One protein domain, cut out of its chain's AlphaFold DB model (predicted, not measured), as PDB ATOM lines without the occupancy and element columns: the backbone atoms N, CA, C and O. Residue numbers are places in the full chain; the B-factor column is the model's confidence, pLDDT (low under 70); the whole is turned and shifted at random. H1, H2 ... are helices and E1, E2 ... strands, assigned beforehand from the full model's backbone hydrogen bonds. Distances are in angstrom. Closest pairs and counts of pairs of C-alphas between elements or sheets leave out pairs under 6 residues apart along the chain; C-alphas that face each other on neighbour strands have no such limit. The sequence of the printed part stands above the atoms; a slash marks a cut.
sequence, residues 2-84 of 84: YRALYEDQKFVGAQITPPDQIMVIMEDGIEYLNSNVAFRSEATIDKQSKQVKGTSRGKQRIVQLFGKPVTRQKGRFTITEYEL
ATOM      1  N   TYR A   2     201.325 257.160 233.004       76.75
ATOM      2  CA  TYR A   2     201.535 258.486 233.625       76.75
ATOM      3  C   TYR A   2     202.006 258.481 235.090       76.75
ATOM      4  O   TYR A   2     202.580 259.454 235.561       76.75
ATOM      5  N   ARG A   3     201.825 257.369 235.810       76.62
ATOM      6  CA  ARG A   3     202.338 257.202 237.179       76.62
ATOM      7  C   ARG A   3     203.857 257.365 237.298       76.62
ATOM      8  O   ARG A   3     204.308 257.952 238.268       76.62
ATOM      9  N   ALA A   4     204.628 256.863 236.329       79.12
ATOM     10  CA  ALA A   4     206.085 257.003 236.363       79.12
ATOM     11  C   ALA A   4     206.500 258.484 236.367       79.12
ATOM     12  O   ALA A   4     207.436 258.852 237.063       79.12
ATOM     13  N   LEU A   5     205.732 259.332 235.669       82.25
ATOM     14  CA  LEU A   5     205.905 260.782 235.695       82.25
ATOM     15  C   LEU A   5     205.524 261.353 237.063       82.25
ATOM     16  O   LEU A   5     206.278 262.140 237.605       82.25
ATOM     17  N   TYR A   6     204.410 260.924 237.671       81.31
ATOM     18  CA  TYR A   6     204.044 261.388 239.020       81.31
ATOM     19  C   TYR A   6     205.086 261.035 240.088       81.31
ATOM     20  O   TYR A   6     205.297 261.807 241.021       81.31
ATOM     21  N   GLU A   7     205.725 259.869 239.982       81.12
ATOM     22  CA  GLU A   7     206.769 259.431 240.915       81.12
ATOM     23  C   GLU A   7     208.086 260.201 240.730       81.12
ATOM     24  O   GLU A   7     208.852 260.310 241.690       81.12
ATOM     25  N   ASP A   8     208.312 260.807 239.561       83.31
ATOM     26  CA  ASP A   8     209.488 261.631 239.290       83.31
ATOM     27  C   ASP A   8     209.565 262.822 240.263       83.31
ATOM     28  O   ASP A   8     208.568 263.485 240.576       83.31
ATOM     29  N   GLN A   9     210.766 263.096 240.775       82.06
ATOM     30  CA  GLN A   9     211.024 264.233 241.658       82.06
ATOM     31  C   GLN A   9     210.771 265.564 240.954       82.06
ATOM     32  O   GLN A   9     210.290 266.492 241.595       82.06
ATOM     33  N   LYS A  10     211.012 265.621 239.643       86.12
ATOM     34  CA  LYS A  10     210.812 266.820 238.828       86.12
ATOM     35  C   LYS A  10     209.348 267.103 238.507       86.12
ATOM     36  O   LYS A  10     209.050 268.130 237.914       86.12
ATOM     37  N   PHE A  11     208.423 266.208 238.841       85.94
ATOM     38  CA  PHE A  11     207.014 266.420 238.535       85.94
ATOM     39  C   PHE A  11     206.409 267.504 239.425       85.94
ATOM     40  O   PHE A  11     206.365 267.371 240.648       85.94
ATOM     41  N   VAL A  12     205.869 268.546 238.802       87.06
ATOM     42  CA  VAL A  12     205.191 269.650 239.491       87.06
ATOM     43  C   VAL A  12     203.682 269.440 239.451       87.06
ATOM     44  O   VAL A  12     202.998 269.547 240.471       87.06
ATOM     45  N   GLY A  13     203.146 269.077 238.289       88.19
ATOM     46  CA  GLY A  13     201.717 268.881 238.118       88.19
ATOM     47  C   GLY A  13     201.348 268.344 236.749       88.19
ATOM     48  O   GLY A  13     202.188 268.138 235.883       88.19
ATOM     49  N   ALA A  14     200.060 268.123 236.537       88.62
ATOM     50  CA  ALA A  14     199.532 267.832 235.217       88.62
ATOM     51  C   ALA A  14     198.124 268.391 235.062       88.62
ATOM     52  O   ALA A  14     197.376 268.514 236.028       88.62
ATOM     53  N   GLN A  15     197.744 268.697 233.834       88.81
ATOM     54  CA  GLN A  15     196.419 269.138 233.453       88.81
ATOM     55  C   GLN A  15     195.899 268.237 232.341       88.81
ATOM     56  O   GLN A  15     196.603 267.953 231.381       88.81
ATOM     57  N   ILE A  16     194.656 267.791 232.469       89.44
ATOM     58  CA  ILE A  16     193.929 267.135 231.389       89.44
ATOM     59  C   ILE A  16     193.040 268.166 230.701       89.44
ATOM     60  O   ILE A  16     192.314 268.908 231.369       89.44
ATOM     61  N   THR A  17     193.076 268.174 229.375       85.06
ATOM     62  CA  THR A  17     192.274 269.045 228.520       85.06
ATOM     63  C   THR A  17     191.511 268.183 227.509       85.06
ATOM     64  O   THR A  17     192.096 267.286 226.899       85.06
ATOM     65  N   PRO A  18     190.195 268.391 227.330       83.12
ATOM     66  CA  PRO A  18     189.438 267.729 226.276       83.12
ATOM     67  C   PRO A  18     190.016 268.026 224.877       83.12
ATOM     68  O   PRO A  18     190.491 269.134 224.647       83.12
ATOM     69  N   PRO A  19     189.923 267.091 223.916       81.06
ATOM     70  CA  PRO A  19     189.255 265.805 224.040       81.06
ATOM     71  C   PRO A  19     190.111 264.733 224.714       81.06
ATOM     72  O   PRO A  19     189.524 263.856 225.318       81.06
ATOM     73  N   ASP A  20     191.437 264.767 224.659       84.25
ATOM     74  CA  ASP A  20     192.311 263.682 225.142       84.25
ATOM     75  C   ASP A  20     193.751 264.137 225.456       84.25
ATOM     76  O   ASP A  20     194.655 263.316 225.631       84.25
ATOM     77  N   GLN A  21     193.972 265.445 225.578       86.94
ATOM     78  CA  GLN A  21     195.292 266.020 225.797       86.94
ATOM     79  C   GLN A  21     195.646 266.031 227.288       86.94
ATOM     80  O   GLN A  21     194.828 266.367 228.146       86.94
ATOM     81  N   ILE A  22     196.887 265.680 227.606       87.56
ATOM     82  CA  ILE A  22     197.465 265.764 228.945       87.56
ATOM     83  C   ILE A  22     198.701 266.644 228.853       87.56
ATOM     84  O   ILE A  22     199.659 266.323 228.162       87.56
ATOM     85  N   MET A  23     198.689 267.752 229.571       88.81
ATOM     86  CA  MET A  23     199.850 268.598 229.771       88.81
ATOM     87  C   MET A  23     200.498 268.210 231.096       88.81
ATOM     88  O   MET A  23     199.859 268.308 232.139       88.81
ATOM     89  N   VAL A  24     201.742 267.757 231.077       88.75
ATOM     90  CA  VAL A  24     202.538 267.464 232.269       88.75
ATOM     91  C   VAL A  24     203.514 268.610 232.481       88.75
ATOM     92  O   VAL A  24     204.192 269.040 231.556       88.75
ATOM     93  N   ILE A  25     203.550 269.134 233.696       88.00
ATOM     94  CA  ILE A  25     204.425 270.224 234.104       88.00
ATOM     95  C   ILE A  25     205.523 269.602 234.960       88.00
ATOM     96  O   ILE A  25     205.258 269.102 236.058       88.00
ATOM     97  N   MET A  26     206.741 269.641 234.440       88.38
ATOM     98  CA  MET A  26     207.967 269.250 235.118       88.38
ATOM     99  C   MET A  26     208.743 270.511 235.535       88.38
ATOM    100  O   MET A  26     208.478 271.610 235.047       88.38
ATOM    101  N   GLU A  27     209.707 270.378 236.441       85.44
ATOM    102  CA  GLU A  27     210.574 271.486 236.863       85.44
ATOM    103  C   GLU A  27     211.425 272.040 235.712       85.44
ATOM    104  O   GLU A  27     211.738 273.228 235.687       85.44
ATOM    105  N   ASP A  28     211.791 271.188 234.754       84.88
ATOM    106  CA  ASP A  28     212.604 271.524 233.585       84.88
ATOM    107  C   ASP A  28     211.785 271.918 232.345       84.88
ATOM    108  O   ASP A  28     212.362 272.418 231.376       84.88
ATOM    109  N   GLY A  29     210.455 271.767 232.360       86.62
ATOM    110  CA  GLY A  29     209.612 272.164 231.235       86.62
ATOM    111  C   GLY A  29     208.196 271.590 231.240       86.62
ATOM    112  O   GLY A  29     207.745 270.967 232.195       86.62
ATOM    113  N   ILE A  30     207.470 271.821 230.145       87.12
ATOM    114  CA  ILE A  30     206.102 271.328 229.944       87.12
ATOM    115  C   ILE A  30     206.108 270.290 228.822       87.12
ATOM    116  O   ILE A  30     206.583 270.567 227.723       87.12
ATOM    117  N   GLU A  31     205.526 269.124 229.082       86.69
ATOM    118  CA  GLU A  31     205.347 268.051 228.108       86.69
ATOM    119  C   GLU A  31     203.871 267.881 227.746       86.69
ATOM    120  O   GLU A  31     202.995 267.879 228.612       86.69
ATOM    121  N   TYR A  32     203.582 267.693 226.459       84.75
ATOM    122  CA  TYR A  32     202.236 267.391 225.979       84.75
ATOM    123  C   TYR A  32     202.151 265.933 225.547       84.75
ATOM    124  O   TYR A  32     202.893 265.477 224.680       84.75
ATOM    125  N   LEU A  33     201.219 265.208 226.147       83.44
ATOM    126  CA  LEU A  33     200.971 263.796 225.917       83.44
ATOM    127  C   LEU A  33     199.531 263.621 225.443       83.44
ATOM    128  O   LEU A  33     198.611 264.247 225.969       83.44
ATOM    129  N   ASN A  34     199.329 262.728 224.480       83.00
ATOM    130  CA  ASN A  34     197.990 262.328 224.067       83.00
ATOM    131  C   ASN A  34     197.591 261.050 224.795       83.00
ATOM    132  O   ASN A  34     198.357 260.091 224.916       83.00
ATOM    133  N   SER A  35     196.363 261.040 225.284       76.12
ATOM    134  CA  SER A  35     195.766 259.895 225.941       76.12
ATOM    135  C   SER A  35     194.943 259.086 224.944       76.12
ATOM    136  O   SER A  35     194.134 259.640 224.219       76.12
ATOM    137  N   ASN A  36     194.997 257.754 224.999       76.69
ATOM    138  CA  ASN A  36     194.030 256.908 224.270       76.69
ATOM    139  C   ASN A  36     192.606 256.965 224.867       76.69
ATOM    140  O   ASN A  36     191.726 256.178 224.521       76.69
ATOM    141  N   VAL A  37     192.386 257.856 225.829       74.31
ATOM    142  CA  VAL A  37     191.136 258.047 226.542       74.31
ATOM    143  C   VAL A  37     190.657 259.468 226.325       74.31
ATOM    144  O   VAL A  37     191.308 260.408 226.776       74.31
ATOM    145  N   ALA A  38     189.440 259.592 225.799       76.25
ATOM    146  CA  ALA A  38     188.766 260.874 225.715       76.25
ATOM    147  C   ALA A  38     188.321 261.386 227.103       76.25
ATOM    148  O   ALA A  38     187.503 260.771 227.803       76.25
ATOM    149  N   PHE A  39     188.841 262.543 227.492       76.19
ATOM    150  CA  PHE A  39     188.374 263.387 228.578       76.19
ATOM    151  C   PHE A  39     187.183 264.227 228.124       76.19
ATOM    152  O   PHE A  39     187.201 264.903 227.103       76.19
ATOM    153  N   ARG A  40     186.126 264.225 228.937       80.38
ATOM    154  CA  ARG A  40     184.963 265.107 228.734       80.38
ATOM    155  C   ARG A  40     185.021 266.376 229.583       80.38
ATOM    156  O   ARG A  40     184.075 267.151 229.583       80.38
ATOM    157  N   SER A  41     186.069 266.526 230.383       78.69
ATOM    158  CA  SER A  41     186.170 267.570 231.395       78.69
ATOM    159  C   SER A  41     187.620 267.822 231.763       78.69
ATOM    160  O   SER A  41     188.372 266.860 231.936       78.69
ATOM    161  N   GLU A  42     187.954 269.087 231.973       86.81
ATOM    162  CA  GLU A  42     189.263 269.514 232.458       86.81
ATOM    163  C   GLU A  42     189.465 269.174 233.940       86.81
ATOM    164  O   GLU A  42     188.524 269.190 234.750       86.81
ATOM    165  N   ALA A  43     190.709 268.860 234.289       88.06
ATOM    166  CA  ALA A  43     191.173 268.735 235.664       88.06
ATOM    167  C   ALA A  43     192.681 268.940 235.753       88.06
ATOM    168  O   ALA A  43     193.400 268.729 234.783       88.06
ATOM    169  N   THR A  44     193.149 269.301 236.942       86.56
ATOM    170  CA  THR A  44     194.561 269.574 237.210       86.56
ATOM    171  C   THR A  44     194.972 268.884 238.500       86.56
ATOM    172  O   THR A  44     194.220 268.897 239.475       86.56
ATOM    173  N   ILE A  45     196.155 268.286 238.507       87.88
ATOM    174  CA  ILE A  45     196.824 267.726 239.672       87.88
ATOM    175  C   ILE A  45     198.076 268.551 239.925       87.88
ATOM    176  O   ILE A  45     198.828 268.843 239.003       87.88
ATOM    177  N   ASP A  46     198.282 268.926 241.175       85.56
ATOM    178  CA  ASP A  46     199.459 269.652 241.628       85.56
ATOM    179  C   ASP A  46     200.091 268.849 242.767       85.56
ATOM    180  O   ASP A  46     199.451 268.580 243.791       85.56
ATOM    181  N   LYS A  47     201.335 268.411 242.554       83.50
ATOM    182  CA  LYS A  47     202.080 267.579 243.503       83.50
ATOM    183  C   LYS A  47     202.616 268.401 244.671       83.50
ATOM    184  O   LYS A  47     202.656 267.885 245.786       83.50
ATOM    185  N   GLN A  48     202.957 269.670 244.450       78.94
ATOM    186  CA  GLN A  48     203.466 270.551 245.501       78.94
ATOM    187  C   GLN A  48     202.367 270.882 246.509       78.94
ATOM    188  O   GLN A  48     202.560 270.734 247.715       78.94
ATOM    189  N   SER A  49     201.184 271.267 246.023       79.31
ATOM    190  CA  SER A  49     200.046 271.567 246.901       79.31
ATOM    191  C   SER A  49     199.239 270.331 247.317       79.31
ATOM    192  O   SER A  49     198.366 270.443 248.179       79.31
ATOM    193  N   LYS A  50     199.528 269.150 246.746       79.31
ATOM    194  CA  LYS A  50     198.769 267.895 246.923       79.31
ATOM    195  C   LYS A  50     197.273 268.068 246.644       79.31
ATOM    196  O   LYS A  50     196.422 267.494 247.327       79.31
ATOM    197  N   GLN A  51     196.939 268.883 245.647       81.75
ATOM    198  CA  GLN A  51     195.558 269.206 245.302       81.75
ATOM    199  C   GLN A  51     195.179 268.691 243.923       81.75
ATOM    200  O   GLN A  51     195.963 268.709 242.976       81.75
ATOM    201  N   VAL A  52     193.907 268.307 243.807       85.12
ATOM    202  CA  VAL A  52     193.266 268.005 242.529       85.12
ATOM    203  C   VAL A  52     192.112 268.980 242.306       85.12
ATOM    204  O   VAL A  52     191.155 269.045 243.091       85.12
ATOM    205  N   LYS A  53     192.198 269.752 241.224       85.62
ATOM    206  CA  LYS A  53     191.229 270.773 240.807       85.62
ATOM    207  C   LYS A  53     190.468 270.312 239.560       85.62
ATOM    208  O   LYS A  53     190.930 269.442 238.831       85.62
ATOM    209  N   GLY A  54     189.278 270.870 239.344       86.94
ATOM    210  CA  GLY A  54     188.391 270.524 238.225       86.94
ATOM    211  C   GLY A  54     187.056 269.916 238.660       86.94
ATOM    212  O   GLY A  54     186.730 269.869 239.849       86.94
ATOM    213  N   THR A  55     186.274 269.452 237.685       86.94
ATOM    214  CA  THR A  55     184.967 268.809 237.926       86.94
ATOM    215  C   THR A  55     185.129 267.458 238.629       86.94
ATOM    216  O   THR A  55     186.165 266.813 238.480       86.94
ATOM    217  N   SER A  56     184.105 266.962 239.334       85.19
ATOM    218  CA  SER A  56     184.169 265.654 240.017       85.19
ATOM    219  C   SER A  56     184.627 264.519 239.092       85.19
ATOM    220  O   SER A  56     185.453 263.694 239.480       85.19
ATOM    221  N   ARG A  57     184.154 264.519 237.837       83.69
ATOM    222  CA  ARG A  57     184.555 263.548 236.812       83.69
ATOM    223  C   ARG A  57     186.009 263.731 236.372       83.69
ATOM    224  O   ARG A  57     186.730 262.744 236.250       83.69
ATOM    225  N   GLY A  58     186.441 264.971 236.151       83.94
ATOM    226  CA  GLY A  58     187.822 265.279 235.789       83.94
ATOM    227  C   GLY A  58     188.801 264.882 236.895       83.94
ATOM    228  O   GLY A  58     189.792 264.214 236.615       83.94
ATOM    229  N   LYS A  59     188.473 265.188 238.160       85.81
ATOM    230  CA  LYS A  59     189.270 264.789 239.331       85.81
ATOM    231  C   LYS A  59     189.427 263.272 239.422       85.81
ATOM    232  O   LYS A  59     190.531 262.780 239.611       85.81
ATOM    233  N   GLN A  60     188.347 262.514 239.236       84.88
ATOM    234  CA  GLN A  60     188.439 261.052 239.203       84.88
ATOM    235  C   GLN A  60     189.341 260.567 238.068       84.88
ATOM    236  O   GLN A  60     190.130 259.647 238.262       84.88
ATOM    237  N   ARG A  61     189.248 261.183 236.887       85.31
ATOM    238  CA  ARG A  61     190.013 260.741 235.721       85.31
ATOM    239  C   ARG A  61     191.500 261.048 235.838       85.31
ATOM    240  O   ARG A  61     192.305 260.185 235.515       85.31
ATOM    241  N   ILE A  62     191.866 262.227 236.336       85.62
ATOM    242  CA  ILE A  62     193.273 262.570 236.551       85.62
ATOM    243  C   ILE A  62     193.890 261.705 237.658       85.62
ATOM    244  O   ILE A  62     194.978 261.169 237.481       85.62
ATOM    245  N   VAL A  63     193.152 261.426 238.736       85.69
ATOM    246  CA  VAL A  63     193.604 260.493 239.781       85.69
ATOM    247  C   VAL A  63     193.736 259.061 239.242       85.69
ATOM    248  O   VAL A  63     194.677 258.369 239.599       85.69
ATOM    249  N   GLN A  64     192.872 258.616 238.325       83.31
ATOM    250  CA  GLN A  64     193.027 257.311 237.661       83.31
ATOM    251  C   GLN A  64     194.296 257.203 236.803       83.31
ATOM    252  O   GLN A  64     194.819 256.106 236.623       83.31
ATOM    253  N   LEU A  65     194.772 258.316 236.239       83.38
ATOM    254  CA  LEU A  65     195.964 258.334 235.391       83.38
ATOM    255  C   LEU A  65     197.257 258.341 236.213       83.38
ATOM    256  O   LEU A  65     198.208 257.640 235.857       83.38
ATOM    257  N   PHE A  66     197.283 259.133 237.290       83.25
ATOM    258  CA  PHE A  66     198.489 259.394 238.081       83.25
ATOM    259  C   PHE A  66     198.548 258.621 239.409       83.25
ATOM    260  O   PHE A  66     199.640 258.364 239.905       83.25
ATOM    261  N   GLY A  67     197.407 258.209 239.964       81.38
ATOM    262  CA  GLY A  67     197.313 257.504 241.243       81.38
ATOM    263  C   GLY A  67     197.560 255.996 241.159       81.38
ATOM    264  O   GLY A  67     197.506 255.367 240.097       81.38
ATOM    265  N   LYS A  68     197.814 255.390 242.318       78.06
ATOM    266  CA  LYS A  68     197.996 253.950 242.488       78.06
ATOM    267  C   LYS A  68     196.637 253.265 242.650       78.06
ATOM    268  O   LYS A  68     195.882 253.654 243.540       78.06
ATOM    269  N   PRO A  69     196.329 252.216 241.863       72.81
ATOM    270  CA  PRO A  69     195.143 251.412 242.107       72.81
ATOM    271  C   PRO A  69     195.310 250.654 243.430       72.81
ATOM    272  O   PRO A  69     196.260 249.889 243.609       72.81
ATOM    273  N   VAL A  70     194.379 250.865 244.352       78.69
ATOM    274  CA  VAL A  70     194.284 250.169 245.631       78.69
ATOM    275  C   VAL A  70     192.950 249.446 245.655       78.69
ATOM    276  O   VAL A  70     191.879 250.049 245.608       78.69
ATOM    277  N   THR A  71     193.005 248.120 245.702       81.25
ATOM    278  CA  THR A  71     191.807 247.298 245.842       81.25
ATOM    279  C   THR A  71     191.365 247.314 247.295       81.25
ATOM    280  O   THR A  71     192.097 246.851 248.173       81.25
ATOM    281  N   ARG A  72     190.160 247.819 247.554       81.56
ATOM    282  CA  ARG A  72     189.526 247.773 248.870       81.56
ATOM    283  C   ARG A  72     188.247 246.961 248.813       81.56
ATOM    284  O   ARG A  72     187.455 247.080 247.877       81.56
ATOM    285  N   GLN A  73     188.032 246.140 249.835       81.56
ATOM    286  CA  GLN A  73     186.736 245.514 250.046       81.56
ATOM    287  C   GLN A  73     185.810 246.493 250.758       81.56
ATOM    288  O   GLN A  73     186.095 246.957 251.860       81.56
ATOM    289  N   LYS A  74     184.679 246.784 250.122       83.19
ATOM    290  CA  LYS A  74     183.587 247.560 250.700       83.19
ATOM    291  C   LYS A  74     182.379 246.644 250.842       83.19
ATOM    292  O   LYS A  74     181.576 246.479 249.921       83.19
ATOM    293  N   GLY A  75     182.290 245.987 251.998       86.31
ATOM    294  CA  GLY A  75     181.301 244.940 252.243       86.31
ATOM    295  C   GLY A  75     181.526 243.742 251.317       86.31
ATOM    296  O   GLY A  75     182.563 243.094 251.392       86.31
ATOM    297  N   ARG A  76     180.558 243.455 250.436       86.00
ATOM    298  CA  ARG A  76     180.618 242.329 249.479       86.00
ATOM    299  C   ARG A  76     181.289 242.673 248.145       86.00
ATOM    300  O   ARG A  76     181.478 241.786 247.320       86.00
ATOM    301  N   PHE A  77     181.621 243.942 247.913       75.94
ATOM    302  CA  PHE A  77     182.207 244.398 246.656       75.94
ATOM    303  C   PHE A  77     183.707 244.640 246.811       75.94
ATOM    304  O   PHE A  77     184.145 245.226 247.800       75.94
ATOM    305  N   THR A  78     184.482 244.236 245.805       82.06
ATOM    306  CA  THR A  78     185.883 244.651 245.657       82.06
ATOM    307  C   THR A  78     185.909 245.849 244.720       82.06
ATOM    308  O   THR A  78     185.497 245.738 243.567       82.06
ATOM    309  N   ILE A  79     186.339 247.001 245.227       81.62
ATOM    310  CA  ILE A  79     186.394 248.258 244.479       81.62
ATOM    311  C   ILE A  79     187.864 248.634 244.304       81.62
ATOM    312  O   ILE A  79     188.642 248.570 245.255       81.62
ATOM    313  N   THR A  80     188.245 249.033 243.093       72.12
ATOM    314  CA  THR A  80     189.557 249.633 242.835       72.12
ATOM    315  C   THR A  80     189.445 251.138 243.032       72.12
ATOM    316  O   THR A  80     188.874 251.845 242.199       72.12
ATOM    317  N   GLU A  81     189.960 251.618 244.156       76.44
ATOM    318  CA  GLU A  81     190.158 253.040 244.423       76.44
ATOM    319  C   GLU A  81     191.530 253.469 243.891       76.44
ATOM    320  O   GLU A  81     192.380 252.630 243.601       76.44
ATOM    321  N   TYR A  82     191.742 254.769 243.717       67.31
ATOM    322  CA  TYR A  82     193.011 255.310 243.237       67.31
ATOM    323  C   TYR A  82     193.514 256.326 244.260       67.31
ATOM    324  O   TYR A  82     192.816 257.300 244.543       67.31
ATOM    325  N   GLU A  83     194.691 256.073 244.829       69.50
ATOM    326  CA  GLU A  83     195.328 256.926 245.841       69.50
ATOM    327  C   GLU A  83     196.534 257.662 245.241       69.50
ATOM    328  O   GLU A  83     197.263 257.082 244.433       69.50
ATOM    329  N   LEU A  84     196.710 258.938 245.603       69.50
ATOM    330  CA  LEU A  84     197.852 259.776 245.212       69.50
ATOM    331  C   LEU A  84     198.973 259.703 246.250       69.50
ATOM    332  O   LEU A  84     198.641 259.757 247.456       69.50
TER     333      LEU A  84
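What this domain is: This is residues 2 to 84 of the 84 residues of an uncharacterized protein of Verrucomicrobiales bacterium (UniProt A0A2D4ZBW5). A five-stranded antiparallel sheet, E3 E2 E1 E4 E5, has helix H2 packed slantwise over one face towards its E5 edge, and beyond H2 the hairpin E6 and E7 reaches away from this body as a long arm. The short helix H1 sits by the end of H2 where residue 66 lies. The printed part has 83 residues with two named helices and seven named strands, in the order H1 E1 E2 E3 E4 E5 H2 E6 E7; the class is mixed, helices and strands. The whole is compact by its radius of gyration of the C-alphas, 13.2 A, yet elongated in outline, with spans of 45 by 28 by 21 A, the arm making much of the length.

Where its parts are: H1 is residues 3 to 7, beginning at C-alpha 3 (202.338, 257.202, 237.179). E1, residues 11 to 17, is 18.0 A long; E2, residues 21 to 26, 16.1 A; E3, residues 29 to 34, 16.8 A. E4 is residues 43 to 46 and E5 residues 51 to 54. H2, residues 56 to 66, measures 15.7 A and begins at C-alpha 56 (184.169, 265.654, 240.017). E6, residues 68 to 74, is 17.8 A long, and E7, residues 77 to 83, is 18.2 A and ends at C-alpha 83 (195.328, 256.926, 245.841).

How they stand to each other: E1, E2 and E3 form a meander, each strand the antiparallel neighbour of the one before. With E4 they make a Greek key, in which the first strand is the antiparallel neighbour of the fourth. E3 and E5 are the edge strands. Within hydrogen-bond range are N 24 and O 31, 2.8 A, between E2 and E3; N 15 and O 23, 2.7 A, between E1 and E2; N 14 and O 45, 2.8 A, between E1 and E4; and N 53 and O 44, 2.8 A, in the hairpin of E4 and E5. H2 is on one face of this sheet, giving two layers, at a height over the sheet of 7.6 A. It lies over E4 and E5 and runs slantwise to the strands, at 45 degrees to E4 on the local plane; the closest C-alphas of H2 and E4 are those of Gly 58 and Ala 43, 4.8 A. H1 touches H2, the closest C-alphas being those of Arg 3 and Phe 66, 4.5 A, and only grazes the sheet with residues 4 to 6. E6 and E7, a hairpin with N 70 and O 81 at 2.8 A, are apart from E1 to E5; the closest C-alphas of H2 and E7 are those of Gln 64 and Tyr 82, 5.9 A. In both helices every O i to N i+4 pair is within hydrogen-bond range.

The domain as a whole: The C-alphas farthest apart are those of Asp 28 and Arg 76, 46.1 A. The printed part has no cut and no long link; E3 to E4 is a short link of 8 residues, and the others are tight. The mean pLDDT of the printed part is 82.6, and residues 82 to 84 are under 70.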